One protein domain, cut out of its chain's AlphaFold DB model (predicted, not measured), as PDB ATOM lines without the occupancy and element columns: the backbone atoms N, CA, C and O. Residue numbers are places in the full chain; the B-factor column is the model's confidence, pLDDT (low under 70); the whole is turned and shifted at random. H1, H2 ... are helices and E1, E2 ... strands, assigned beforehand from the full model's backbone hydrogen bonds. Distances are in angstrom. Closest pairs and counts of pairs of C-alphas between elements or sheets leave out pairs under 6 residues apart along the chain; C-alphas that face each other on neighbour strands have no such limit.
ATOM      1  N   ASN A   4     118.672 157.472 113.869       72.25
ATOM      2  CA  ASN A   4     117.807 156.609 113.057       72.25
ATOM      3  C   ASN A   4     117.229 155.412 113.836       72.25
ATOM      4  O   ASN A   4     116.106 154.992 113.582       72.25
ATOM      5  N   ILE A   5     117.965 154.883 114.819       75.50
ATOM      6  CA  ILE A   5     117.514 153.764 115.662       75.50
ATOM      7  C   ILE A   5     116.383 154.217 116.589       75.50
ATOM      8  O   ILE A   5     115.420 153.482 116.803       75.50
ATOM      9  N   ILE A   6     116.490 155.428 117.140       82.06
ATOM     10  CA  ILE A   6     115.467 156.005 118.019       82.06
ATOM     11  C   ILE A   6     114.193 156.257 117.209       82.06
ATOM     12  O   ILE A   6     113.109 155.867 117.637       82.06
ATOM     13  N   LEU A   7     114.334 156.807 116.000       83.62
ATOM     14  CA  LEU A   7     113.216 157.051 115.093       83.62
ATOM     15  C   LEU A   7     112.464 155.756 114.734       83.62
ATOM     16  O   LEU A   7     111.244 155.698 114.867       83.62
ATOM     17  N   LEU A   8     113.181 154.687 114.364       79.38
ATOM     18  CA  LEU A   8     112.576 153.376 114.082       79.38
ATOM     19  C   LEU A   8     111.834 152.795 115.295       79.38
ATOM     20  O   LEU A   8     110.782 152.174 115.139       79.38
ATOM     21  N   LYS A   9     112.354 153.004 116.514       79.50
ATOM     22  CA  LYS A   9     111.682 152.567 117.749       79.50
ATOM     23  C   LYS A   9     110.381 153.329 117.994       79.50
ATOM     24  O   LYS A   9     109.411 152.713 118.422       79.50
ATOM     25  N   LEU A  10     110.346 154.631 117.711       82.50
ATOM     26  CA  LEU A  10     109.137 155.447 117.846       82.50
ATOM     27  C   LEU A  10     108.074 155.057 116.814       82.50
ATOM     28  O   LEU A  10     106.901 154.929 117.164       82.50
ATOM     29  N   LEU A  11     108.481 154.770 115.571       83.25
ATOM     30  CA  LEU A  11     107.565 154.360 114.501       83.25
ATOM     31  C   LEU A  11     106.733 153.132 114.862       83.25
ATOM     32  O   LEU A  11     105.575 153.060 114.459       83.25
ATOM     33  N   LYS A  12     107.274 152.196 115.656       78.38
ATOM     34  CA  LYS A  12     106.542 151.015 116.147       78.38
ATOM     35  C   LYS A  12     105.187 151.386 116.765       78.38
ATOM     36  O   LYS A  12     104.215 150.664 116.553       78.38
ATOM     37  N   TYR A  13     105.123 152.491 117.505       80.88
ATOM     38  CA  TYR A  13     103.936 152.903 118.259       80.88
ATOM     39  C   TYR A  13     102.941 153.727 117.441       80.88
ATOM     40  O   TYR A  13     101.834 153.974 117.912       80.88
ATOM     41  N   LEU A  14     103.301 154.118 116.216       81.62
ATOM     42  CA  LEU A  14     102.410 154.858 115.333       81.62
ATOM     43  C   LEU A  14     101.220 153.963 114.916       81.62
ATOM     44  O   LEU A  14     101.457 152.901 114.320       81.62
ATOM     45  N   PRO A  15      99.964 154.367 115.199       75.56
ATOM     46  CA  PRO A  15      98.785 153.540 114.932       75.56
ATOM     47  C   PRO A  15      98.433 153.478 113.439       75.56
ATOM     48  O   PRO A  15      97.880 152.485 112.976       75.56
ATOM     49  N   PHE A  16      98.795 154.505 112.664       82.00
ATOM     50  CA  PHE A  16      98.482 154.595 111.240       82.00
ATOM     51  C   PHE A  16      99.565 153.929 110.382       82.00
ATOM     52  O   PHE A  16     100.647 154.486 110.180       82.00
ATOM     53  N   SER A  17      99.273 152.744 109.835       77.31
ATOM     54  CA  SER A  17     100.209 152.020 108.960       77.31
ATOM     55  C   SER A  17     100.606 152.818 107.715       77.31
ATOM     56  O   SER A  17     101.765 152.748 107.318       77.31
ATOM     57  N   PHE A  18      99.707 153.634 107.154       85.00
ATOM     58  CA  PHE A  18     100.008 154.488 105.999       85.00
ATOM     59  C   PHE A  18     101.164 155.458 106.279       85.00
ATOM     60  O   PHE A  18     102.167 155.456 105.569       85.00
ATOM     61  N   LEU A  19     101.072 156.233 107.364       87.06
ATOM     62  CA  LEU A  19     102.090 157.226 107.707       87.06
ATOM     63  C   LEU A  19     103.434 156.564 108.044       87.06
ATOM     64  O   LEU A  19     104.490 157.039 107.630       87.06
ATOM     65  N   LYS A  20     103.397 155.409 108.717       87.44
ATOM     66  CA  LYS A  20     104.588 154.584 108.957       87.44
ATOM     67  C   LYS A  20     105.253 154.172 107.643       87.44
ATOM     68  O   LYS A  20     106.465 154.298 107.516       87.44
ATOM     69  N   ILE A  21     104.476 153.707 106.667       88.75
ATOM     70  CA  ILE A  21     104.989 153.283 105.359       88.75
ATOM     71  C   ILE A  21     105.599 154.462 104.600       88.75
ATOM     72  O   ILE A  21     106.690 154.316 104.061       88.75
ATOM     73  N   VAL A  22     104.952 155.631 104.606       90.31
ATOM     74  CA  VAL A  22     105.494 156.854 103.987       90.31
ATOM     75  C   VAL A  22     106.857 157.206 104.583       90.31
ATOM     76  O   VAL A  22     107.808 157.461 103.846       90.31
ATOM     77  N   ILE A  23     106.988 157.147 105.909       88.94
ATOM     78  CA  ILE A  23     108.257 157.418 106.590       88.94
ATOM     79  C   ILE A  23     109.317 156.369 106.225       88.94
ATOM     80  O   ILE A  23     110.454 156.722 105.915       88.94
ATOM     81  N   LEU A  24     108.963 155.084 106.217       86.75
ATOM     82  CA  LEU A  24     109.886 154.006 105.848       86.75
ATOM     83  C   LEU A  24     110.366 154.121 104.391       86.75
ATOM     84  O   LEU A  24     111.547 153.909 104.121       86.75
ATOM     85  N   LYS A  25     109.486 154.515 103.463       89.69
ATOM     86  CA  LYS A  25     109.842 154.769 102.059       89.69
ATOM     87  C   LYS A  25     110.784 155.965 101.926       89.69
ATOM     88  O   LYS A  25     111.875 155.828 101.384       89.69
ATOM     89  N   ASN A  26     110.378 157.116 102.461       89.25
ATOM     90  CA  ASN A  26     111.031 158.393 102.172       89.25
ATOM     91  C   ASN A  26     112.264 158.662 103.043       89.25
ATOM     92  O   ASN A  26     113.228 159.242 102.560       89.25
ATOM     93  N   ILE A  27     112.256 158.242 104.313       87.56
ATOM     94  CA  ILE A  27     113.363 158.509 105.248       87.56
ATOM     95  C   ILE A  27     114.390 157.373 105.238       87.56
ATOM     96  O   ILE A  27     115.589 157.620 105.349       87.56
ATOM     97  N   PHE A  28     113.938 156.123 105.102       82.50
ATOM     98  CA  PHE A  28     114.813 154.947 105.180       82.50
ATOM     99  C   PHE A  28     115.135 154.322 103.816       82.50
ATOM    100  O   PHE A  28     115.931 153.384 103.753       82.50
ATOM    101  N   GLY A  29     114.554 154.831 102.723       83.88
ATOM    102  CA  GLY A  29     114.800 154.332 101.367       83.88
ATOM    103  C   GLY A  29     114.278 152.911 101.139       83.88
ATOM    104  O   GLY A  29     114.794 152.184 100.286       83.88
ATOM    105  N   TYR A  30     113.299 152.471 101.932       83.19
ATOM    106  CA  TYR A  30     112.747 151.127 101.817       83.19
ATOM    107  C   TYR A  30     111.812 151.035 100.614       83.19
ATOM    108  O   TYR A  30     110.969 151.903 100.389       83.19
ATOM    109  N   LYS A  31     111.929 149.948  99.852       81.62
ATOM    110  CA  LYS A  31     111.003 149.653  98.758       81.62
ATOM    111  C   LYS A  31     109.819 148.897  99.345       81.62
ATOM    112  O   LYS A  31     109.991 147.784  99.821       81.62
ATOM    113  N   ILE A  32     108.645 149.516  99.378       81.50
ATOM    114  CA  ILE A  32     107.430 148.915  99.940       81.50
ATOM    115  C   ILE A  32     106.323 149.006  98.888       81.50
ATOM    116  O   ILE A  32     106.080 150.091  98.358       81.50
ATOM    117  N   GLY A  33     105.678 147.885  98.597       78.00
ATOM    118  CA  GLY A  33     104.591 147.767  97.636       78.00
ATOM    119  C   GLY A  33     103.283 148.435  98.070       78.00
ATOM    120  O   GLY A  33     103.214 149.163  99.068       78.00
ATOM    121  N   GLU A  34     102.240 148.190  97.293       80.25
ATOM    122  CA  GLU A  34     100.863 148.611  97.531       80.25
ATOM    123  C   GLU A  34     100.153 147.697  98.538       80.25
ATOM    124  O   GLU A  34     100.551 146.557  98.767       80.25
ATOM    125  N   ASN A  35      99.095 148.196  99.190       76.50
ATOM    126  CA  ASN A  35      98.287 147.444 100.169       76.50
ATOM    127  C   ASN A  35      99.077 146.793 101.324       76.50
ATOM    128  O   ASN A  35      98.632 145.814 101.929       76.50
ATOM    129  N   VAL A  36     100.244 147.347 101.665       75.56
ATOM    130  CA  VAL A  36     101.061 146.865 102.780       75.56
ATOM    131  C   VAL A  36     100.515 147.382 104.109       75.56
ATOM    132  O   VAL A  36     100.155 148.549 104.248       75.56
ATOM    133  N   THR A  37     100.488 146.526 105.129       79.25
ATOM    134  CA  THR A  37     100.168 146.903 106.512       79.25
ATOM    135  C   THR A  37     101.328 146.543 107.428       79.25
ATOM    136  O   THR A  37     101.769 145.397 107.455       79.25
ATOM    137  N   ILE A  38     101.805 147.509 108.215       79.50
ATOM    138  CA  ILE A  38     102.854 147.294 109.218       79.50
ATOM    139  C   ILE A  38     102.302 147.677 110.595       79.50
ATOM    140  O   ILE A  38     102.063 148.859 110.875       79.50
ATOM    141  N   GLY A  39     102.098 146.669 111.448       76.75
ATOM    142  CA  GLY A  39     101.700 146.807 112.851       76.75
ATOM    143  C   GLY A  39     102.848 147.289 113.746       76.75
ATOM    144  O   GLY A  39     103.724 148.039 113.312       76.75
ATOM    145  N   LYS A  40     102.876 146.869 115.012       73.06
ATOM    146  CA  LYS A  40     103.923 147.168 116.007       73.06
ATOM    147  C   LYS A  40     105.239 146.415 115.730       73.06
ATOM    148  O   LYS A  40     105.805 145.786 116.621       73.06
ATOM    149  N   ALA A  41     105.760 146.517 114.511       71.38
ATOM    150  CA  ALA A  41     107.027 145.924 114.100       71.38
ATOM    151  C   ALA A  41     108.193 146.920 114.212       71.38
ATOM    152  O   ALA A  41     108.023 148.123 114.010       71.38
ATOM    153  N   TYR A  42     109.388 146.402 114.507       71.56
ATOM    154  CA  TYR A  42     110.645 147.153 114.508       71.56
ATOM    155  C   TYR A  42     111.571 146.590 113.424       71.56
ATOM    156  O   TYR A  42     112.109 145.494 113.576       71.56
ATOM    157  N   ILE A  43     111.728 147.331 112.325       71.69
ATOM    158  CA  ILE A  43     112.510 146.927 111.150       71.69
ATOM    159  C   ILE A  43     113.802 147.745 111.144       71.69
ATOM    160  O   ILE A  43     113.779 148.931 110.835       71.69
ATOM    161  N   ASN A  44     114.924 147.133 111.524       71.50
ATOM    162  CA  ASN A  44     116.229 147.797 111.624       71.50
ATOM    163  C   ASN A  44     117.230 147.166 110.654       71.50
ATOM    164  O   ASN A  44     118.198 146.520 111.060       71.50
ATOM    165  N   CYS A  45     116.965 147.344 109.363       65.75
ATOM    166  CA  CYS A  45     117.768 146.794 108.276       65.75
ATOM    167  C   CYS A  45     118.359 147.928 107.423       65.75
ATOM    168  O   CYS A  45     117.776 149.004 107.303       65.75
ATOM    169  N   LYS A  46     119.522 147.695 106.803       67.50
ATOM    170  CA  LYS A  46     120.140 148.674 105.883       67.50
ATOM    171  C   LYS A  46     119.366 148.816 104.567       67.50
ATOM    172  O   LYS A  46     119.408 149.872 103.953       67.50
ATOM    173  N   LYS A  47     118.693 147.750 104.135       65.75
ATOM    174  CA  LYS A  47     117.879 147.675 102.921       65.75
ATOM    175  C   LYS A  47     116.668 146.802 103.223       65.75
ATOM    176  O   LYS A  47     116.819 145.773 103.876       65.75
ATOM    177  N   VAL A  48     115.494 147.222 102.768       70.25
ATOM    178  CA  VAL A  48     114.232 146.495 102.936       70.25
ATOM    179  C   VAL A  48     113.463 146.572 101.628       70.25
ATOM    180  O   VAL A  48     113.358 147.648 101.030       70.25
ATOM    181  N   ILE A  49     112.956 145.424 101.191       72.25
ATOM    182  CA  ILE A  49     112.041 145.292 100.064       72.25
ATOM    183  C   ILE A  49     110.834 144.505 100.581       72.25
ATOM    184  O   ILE A  49     111.000 143.408 101.105       72.25
ATOM    185  N   ILE A  50     109.645 145.093 100.495       71.75
ATOM    186  CA  ILE A  50     108.363 144.481 100.846       71.75
ATOM    187  C   ILE A  50     107.485 144.574  99.599       71.75
ATOM    188  O   ILE A  50     107.296 145.676  99.090       71.75
ATOM    189  N   GLY A  51     106.987 143.441  99.102       57.59
ATOM    190  CA  GLY A  51     106.084 143.387  97.946       57.59
ATOM    191  C   GLY A  51     104.665 143.876  98.254       57.59
ATOM    192  O   GLY A  51     104.370 144.311  99.371       57.59
ATOM    193  N   ASP A  52     103.785 143.798  97.261       72.62
ATOM    194  CA  ASP A  52     102.388 144.214  97.394       72.62
ATOM    195  C   ASP A  52     101.591 143.261  98.306       72.62
ATOM    196  O   ASP A  52     101.909 142.081  98.446       72.62
ATOM    197  N   ASN A  53     100.523 143.768  98.927       66.12
ATOM    198  CA  ASN A  53      99.566 143.020  99.756       66.12
ATOM    199  C   ASN A  53     100.154 142.351 101.021       66.12
ATOM    200  O   ASN A  53      99.535 141.463 101.608       66.12
ATOM    201  N   VAL A  54     101.324 142.788 101.498       64.19
ATOM    202  CA  VAL A  54     101.985 142.212 102.683       64.19
ATOM    203  C   VAL A  54     101.400 142.746 103.999       64.19
ATOM    204  O   VAL A  54     101.238 143.951 104.186       64.19
ATOM    205  N   LYS A  55     101.168 141.864 104.982       71.25
ATOM    206  CA  LYS A  55     100.743 142.239 106.344       71.25
ATOM    207  C   LYS A  55     101.755 141.774 107.393       71.25
ATOM    208  O   LYS A  55     101.895 140.581 107.642       71.25
ATOM    209  N   ILE A  56     102.413 142.726 108.054       73.56
ATOM    210  CA  ILE A  56     103.305 142.492 109.197       73.56
ATOM    211  C   ILE A  56     102.505 142.743 110.484       73.56
ATOM    212  O   ILE A  56     102.113 143.879 110.767       73.56
ATOM    213  N   ALA A  57     102.218 141.669 111.225       65.19
ATOM    214  CA  ALA A  57     101.236 141.631 112.311       65.19
ATOM    215  C   ALA A  57     101.662 142.349 113.611       65.19
ATOM    216  O   ALA A  57     102.796 142.790 113.795       65.19
ATOM    217  N   ASN A  58     100.690 142.480 114.514       57.59
ATOM    218  CA  ASN A  58     100.706 143.299 115.726       57.59
ATOM    219  C   ASN A  58     101.138 142.488 116.975       57.59
ATOM    220  O   ASN A  58     100.436 142.477 117.978       57.59
ATOM    221  N   GLY A  59     102.272 141.785 116.918       55.06
ATOM    222  CA  GLY A  59     102.834 141.030 118.050       55.06
ATOM    223  C   GLY A  59     104.064 141.730 118.629       55.06
ATOM    224  O   GLY A  59     104.972 142.092 117.885       55.06
ATOM    225  N   ASN A  60     104.107 141.967 119.945       48.34
ATOM    226  CA  ASN A  60     105.026 142.939 120.550       48.34
ATOM    227  C   ASN A  60     106.525 142.600 120.468       48.34
ATOM    228  O   ASN A  60     107.322 143.516 120.702       48.34
ATOM    229  N   ASN A  61     106.929 141.387 120.077       61.88
ATOM    230  CA  ASN A  61     108.345 141.015 120.028       61.88
ATOM    231  C   ASN A  61     108.837 140.414 118.710       61.88
ATOM    232  O   ASN A  61     109.990 139.994 118.680       61.88
ATOM    233  N   SER A  62     108.060 140.409 117.622       61.16
ATOM    234  CA  SER A  62     108.540 139.816 116.364       61.16
ATOM    235  C   SER A  62     109.590 140.693 115.670       61.16
ATOM    236  O   SER A  62     109.467 141.924 115.632       61.16
ATOM    237  N   ARG A  63     110.657 140.079 115.146       63.94
ATOM    238  CA  ARG A  63     111.807 140.785 114.548       63.94
ATOM    239  C   ARG A  63     112.307 140.059 113.307       63.94
ATOM    240  O   ARG A  63     112.440 138.844 113.319       63.94
ATOM    241  N   VAL A  64     112.657 140.825 112.281       69.62
ATOM    242  CA  VAL A  64     113.503 140.372 111.171       69.62
ATOM    243  C   VAL A  64     114.792 141.174 111.275       69.62
ATOM    244  O   VAL A  64     114.747 142.406 111.289       69.62
ATOM    245  N   ILE A  65     115.924 140.498 111.439       61.94
ATOM    246  CA  ILE A  65     117.229 141.141 111.658       61.94
ATOM    247  C   ILE A  65     118.216 140.734 110.568       61.94
ATOM    248  O   ILE A  65     118.024 139.724 109.922       61.94
ATOM    249  N   ASN A  66     119.297 141.493 110.371       76.62
ATOM    250  CA  ASN A  66     120.295 141.243 109.318       76.62
ATOM    251  C   ASN A  66     119.726 141.364 107.886       76.62
ATOM    252  O   ASN A  66     118.768 142.101 107.644       76.62
ATOM    253  N   ASN A  67     120.414 140.758 106.915       68.25
ATOM    254  CA  ASN A  67     120.090 140.827 105.494       68.25
ATOM    255  C   ASN A  67     119.335 139.559 105.095       68.25
ATOM    256  O   ASN A  67     119.963 138.519 104.953       68.25
ATOM    257  N   HIS A  68     118.019 139.642 104.943       73.56
ATOM    258  CA  HIS A  68     117.178 138.560 104.429       73.56
ATOM    259  C   HIS A  68     116.457 139.042 103.173       73.56
ATOM    260  O   HIS A  68     116.182 140.238 103.039       73.56
ATOM    261  N   TYR A  69     116.156 138.122 102.266       75.50
ATOM    262  CA  TYR A  69     115.449 138.405 101.024       75.50
ATOM    263  C   TYR A  69     114.023 137.852 101.093       75.50
ATOM    264  O   TYR A  69     113.814 136.742 101.570       75.50
ATOM    265  N   PHE A  70     113.040 138.633 100.652       75.44
ATOM    266  CA  PHE A  70     111.639 138.220 100.591       75.44
ATOM    267  C   PHE A  70     111.133 138.479  99.169       75.44
ATOM    268  O   PHE A  70     111.009 139.640  98.778       75.44
ATOM    269  N   ASP A  71     110.853 137.414  98.419       73.50
ATOM    270  CA  ASP A  71     110.266 137.458  97.075       73.50
ATOM    271  C   ASP A  71     108.869 136.836  97.109       73.50
ATOM    272  O   ASP A  71     108.688 135.619  97.201       73.50
ATOM    273  N   VAL A  72     107.854 137.691  97.135       65.50
ATOM    274  CA  VAL A  72     106.502 137.282  97.497       65.50
ATOM    275  C   VAL A  72     105.484 137.624  96.415       65.50
ATOM    276  O   VAL A  72     105.268 138.790  96.109       65.50
ATOM    277  N   TRP A  73     104.813 136.596  95.883       67.25
ATOM    278  CA  TRP A  73     103.577 136.733  95.095       67.25
ATOM    279  C   TRP A  73     102.329 136.700  95.991       67.25
ATOM    280  O   TRP A  73     101.331 137.370  95.746       67.25
ATOM    281  N   ASN A  74     102.388 135.893  97.050       62.94
ATOM    282  CA  ASN A  74     101.335 135.692  98.039       62.94
ATOM    283  C   ASN A  74     101.807 136.046  99.463       62.94
ATOM    284  O   ASN A  74     102.984 136.305  99.714       62.94
ATOM    285  N   ASN A  75     100.888 135.966 100.427       60.12
ATOM    286  CA  ASN A  75     101.124 136.334 101.821       60.12
ATOM    287  C   ASN A  75     102.177 135.457 102.526       60.12
ATOM    288  O   ASN A  75     102.062 134.228 102.564       60.12
ATOM    289  N   ILE A  76     103.113 136.117 103.211       67.69
ATOM    290  CA  ILE A  76     103.875 135.544 104.327       67.69
ATOM    291  C   ILE A  76     103.337 136.157 105.615       67.69
ATOM    292  O   ILE A  76     103.225 137.376 105.737       67.69
ATOM    293  N   THR A  77     102.993 135.316 106.583       65.81
ATOM    294  CA  THR A  77     102.604 135.749 107.925       65.81
ATOM    295  C   THR A  77     103.686 135.328 108.900       65.81
ATOM    296  O   THR A  77     103.955 134.139 109.019       65.81
ATOM    297  N   ILE A  78     104.278 136.302 109.589       71.50
ATOM    298  CA  ILE A  78     105.171 136.061 110.724       71.50
ATOM    299  C   ILE A  78     104.324 136.155 111.992       71.50
ATOM    300  O   ILE A  78     103.656 137.170 112.216       71.50
ATOM    301  N   GLY A  79     104.332 135.087 112.781       55.22
ATOM    302  CA  GLY A  79     103.595 134.941 114.022       55.22
ATOM    303  C   GLY A  79     104.038 135.915 115.109       55.22
ATOM    304  O   GLY A  79     105.038 136.637 115.001       55.22
ATOM    305  N   ASN A  80     103.254 135.949 116.183       63.38
ATOM    306  CA  ASN A  80     103.585 136.734 117.365       63.38
ATOM    307  C   ASN A  80     104.860 136.185 118.024       63.38
ATOM    308  O   ASN A  80     105.128 134.988 117.971       63.38
ATOM    309  N   ASP A  81     105.656 137.087 118.601       70.12
ATOM    310  CA  ASP A  81     106.877 136.772 119.354       70.12
ATOM    311  C   ASP A  81     107.914 135.929 118.578       70.12
ATOM    312  O   ASP A  81     108.709 135.198 119.161       70.12
ATOM    313  N   SER A  82     107.937 136.070 117.247       66.88
ATOM    314  CA  SER A  82     108.771 135.273 116.337       66.88
ATOM    315  C   SER A  82     109.960 136.065 115.787       66.88
ATOM    316  O   SER A  82     109.815 137.208 115.341       66.88
ATOM    317  N   TRP A  83     111.157 135.474 115.794       74.19
ATOM    318  CA  TRP A  83     112.374 136.100 115.266       74.19
ATOM    319  C   TRP A  83     112.862 135.388 114.008       74.19
ATOM    320  O   TRP A  83     113.322 134.253 114.068       74.19
ATOM    321  N   ILE A  84     112.859 136.104 112.885       74.56
ATOM    322  CA  ILE A  84     113.670 135.740 111.726       74.56
ATOM    323  C   ILE A  84     115.072 136.292 111.979       74.56
ATOM    324  O   ILE A  84     115.381 137.458 111.708       74.56
ATOM    325  N   ALA A  85     115.878 135.439 112.601       71.81
ATOM    326  CA  ALA A  85     117.305 135.622 112.803       71.81
ATOM    327  C   ALA A  85     118.104 134.846 111.739       71.81
ATOM    328  O   ALA A  85     117.548 134.097 110.937       71.81
ATOM    329  N   GLY A  86     119.426 135.016 111.727       74.81
ATOM    330  CA  GLY A  86     120.309 134.453 110.698       74.81
ATOM    331  C   GLY A  86     120.801 135.519 109.722       74.81
ATOM    332  O   GLY A  86     120.706 136.710 110.005       74.81
ATOM    333  N   LYS A  87     121.398 135.121 108.599       79.25
ATOM    334  CA  LYS A  87     121.923 136.044 107.583       79.25
ATOM    335  C   LYS A  87     121.761 135.412 106.206       79.25
ATOM    336  O   LYS A  87     122.044 134.234 106.044       79.25
ATOM    337  N   ASN A  88     121.354 136.216 105.232       83.94
ATOM    338  CA  ASN A  88     121.158 135.849 103.831       83.94
ATOM    339  C   ASN A  88     120.120 134.735 103.597       83.94
ATOM    340  O   ASN A  88     120.181 134.067 102.576       83.94
ATOM    341  N   SER A  89     119.166 134.531 104.513       81.81
ATOM    342  CA  SER A  89     118.014 133.654 104.241       81.81
ATOM    343  C   SER A  89     117.076 134.294 103.226       81.81
ATOM    344  O   SER A  89     116.909 135.518 103.227       81.81
ATOM    345  N   GLU A  90     116.411 133.459 102.437       85.69
ATOM    346  CA  GLU A  90     115.458 133.901 101.430       85.69
ATOM    347  C   GLU A  90     114.087 133.257 101.650       85.69
ATOM    348  O   GLU A  90     113.985 132.064 101.936       85.69
ATOM    349  N   PHE A  91     113.026 134.047 101.514       80.50
ATOM    350  CA  PHE A  91     111.644 133.626 101.710       80.50
ATOM    351  C   PHE A  91     110.849 133.892 100.439       80.50
ATOM    352  O   PHE A  91     110.699 135.043 100.036       80.50
ATOM    353  N   TRP A  92     110.356 132.824  99.816       76.12
ATOM    354  CA  TRP A  92     109.744 132.879  98.494       76.12
ATOM    355  C   TRP A  92     108.283 132.423  98.565       76.12
ATOM    356  O   TRP A  92     107.981 131.388  99.163       76.12
ATOM    357  N   THR A  93     107.363 133.171  97.952       70.19
ATOM    358  CA  THR A  93     105.998 132.678  97.657       70.19
ATOM    359  C   THR A  93     105.663 132.697  96.169       70.19
ATOM    360  O   THR A  93     104.632 132.151  95.769       70.19
ATOM    361  N   HIS A  94     106.535 133.277  95.345       65.56
ATOM    362  CA  HIS A  94     106.505 133.128  93.895       65.56
ATOM    363  C   HIS A  94     106.813 131.665  93.503       65.56
ATOM    364  O   HIS A  94     107.604 130.996  94.163       65.56
ATOM    365  N   GLY A  95     106.157 131.131  92.464       66.75
ATOM    366  CA  GLY A  95     106.398 129.764  91.957       66.75
ATOM    367  C   GLY A  95     105.749 128.604  92.737       66.75
ATOM    368  O   GLY A  95     105.788 127.467  92.273       66.75
ATOM    369  N   SER A  96     105.097 128.857  93.880       60.47
ATOM    370  CA  SER A  96     104.306 127.836  94.590       60.47
ATOM    371  C   SER A  96     102.895 127.729  93.999       60.47
ATOM    372  O   SER A  96     102.061 128.615  94.186       60.47
ATOM    373  N   ILE A  97     102.615 126.626  93.301       60.88
ATOM    374  CA  ILE A  97     101.331 126.379  92.612       60.88
ATOM    375  C   ILE A  97     100.234 125.921  93.595       60.88
ATOM    376  O   ILE A  97      99.043 126.081  93.337       60.88
ATOM    377  N   HIS A  98     100.620 125.382  94.758       59.41
ATOM    378  CA  HIS A  98      99.703 124.647  95.639       59.41
ATOM    379  C   HIS A  98      99.469 125.268  97.024       59.41
ATOM    380  O   HIS A  98      98.538 124.849  97.713       59.41
ATOM    381  N   LYS A  99     100.224 126.295  97.453       53.38
ATOM    382  CA  LYS A  99      99.945 127.006  98.720       53.38
ATOM    383  C   LYS A  99     100.081 128.521  98.589       53.38
ATOM    384  O   LYS A  99     101.169 129.046  98.388       53.38
ATOM    385  N   LYS A 100      98.957 129.213  98.805       60.25
ATOM    386  CA  LYS A 100      98.798 130.680  98.740       60.25
ATOM    387  C   LYS A 100      99.219 131.418 100.021       60.25
ATOM    388  O   LYS A 100      98.981 132.614 100.140       60.25
ATOM    389  N   GLN A 101      99.771 130.726 101.017       56.69
ATOM    390  CA  GLN A 101     100.191 131.358 102.267       56.69
ATOM    391  C   GLN A 101     101.308 130.559 102.940       56.69
ATOM    392  O   GLN A 101     101.172 129.351 103.139       56.69
ATOM    393  N   VAL A 102     102.372 131.255 103.338       61.53
ATOM    394  CA  VAL A 102     103.411 130.731 104.235       61.53
ATOM    395  C   VAL A 102     103.208 131.362 105.609       61.53
ATOM    396  O   VAL A 102     103.020 132.576 105.718       61.53
ATOM    397  N   ARG A 103     103.201 130.541 106.660       59.03
ATOM    398  CA  ARG A 103     103.148 130.997 108.053       59.03
ATOM    399  C   ARG A 103     104.429 130.555 108.747       59.03
ATOM    400  O   ARG A 103     104.756 129.372 108.686       59.03
ATOM    401  N   ILE A 104     105.130 131.518 109.329       61.00
ATOM    402  CA  ILE A 104     106.365 131.357 110.101       61.00
ATOM    403  C   ILE A 104     106.061 131.784 111.526       61.00
ATOM    404  O   ILE A 104     105.442 132.862 111.670       61.00
TER     405      ILE A 104
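This is residues 4 to 104 of the 104 residues of an uncharacterized protein of Lacinutrix sp. MedPE-SW (UniProt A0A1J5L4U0). With little regular structure, residues 29 to 104 wind in stacked turns, a short solenoid, and H1 and H2, side by side, cap one end. E1 pairs with E3 and E2 with E4, two parallel two-stranded sheets. The 101 printed residues have two named helices, then four named strands, mixed in class, 32 residues in named elements. The whole is compact, radius of gyration of the C-alphas 13.0 A, spans 40 by 27 by 22 A.

E1, residues 69 to 71, and E3, residues 90 to 92, are parallel at 10 degrees, with N 91 and O 69 within hydrogen-bond range at 2.8 A. E2, residues 75 to 77, and E4, residues 101 to 103, are parallel at 14 degrees, with N 77 and O 102 at 2.9 A. H1, residues 4 to 11, and H2, residues 17 to 28, are close but not clearly touching; their closest C-alphas, Leu 11 and Lys 20, are 6.3 A apart. Every O i to N i+4 pair in H1 and H2 is within hydrogen-bond range.

H2 measures 15.4 A. H1 begins at C-alpha 4 (117.807, 156.609, 113.057); E4 ends at C-alpha 103 (103.148, 130.997, 108.053).

The printed part has no cut. The links H2 to E1 and E2 to E3 are long. Residues under pLDDT 70 include 94 to 104.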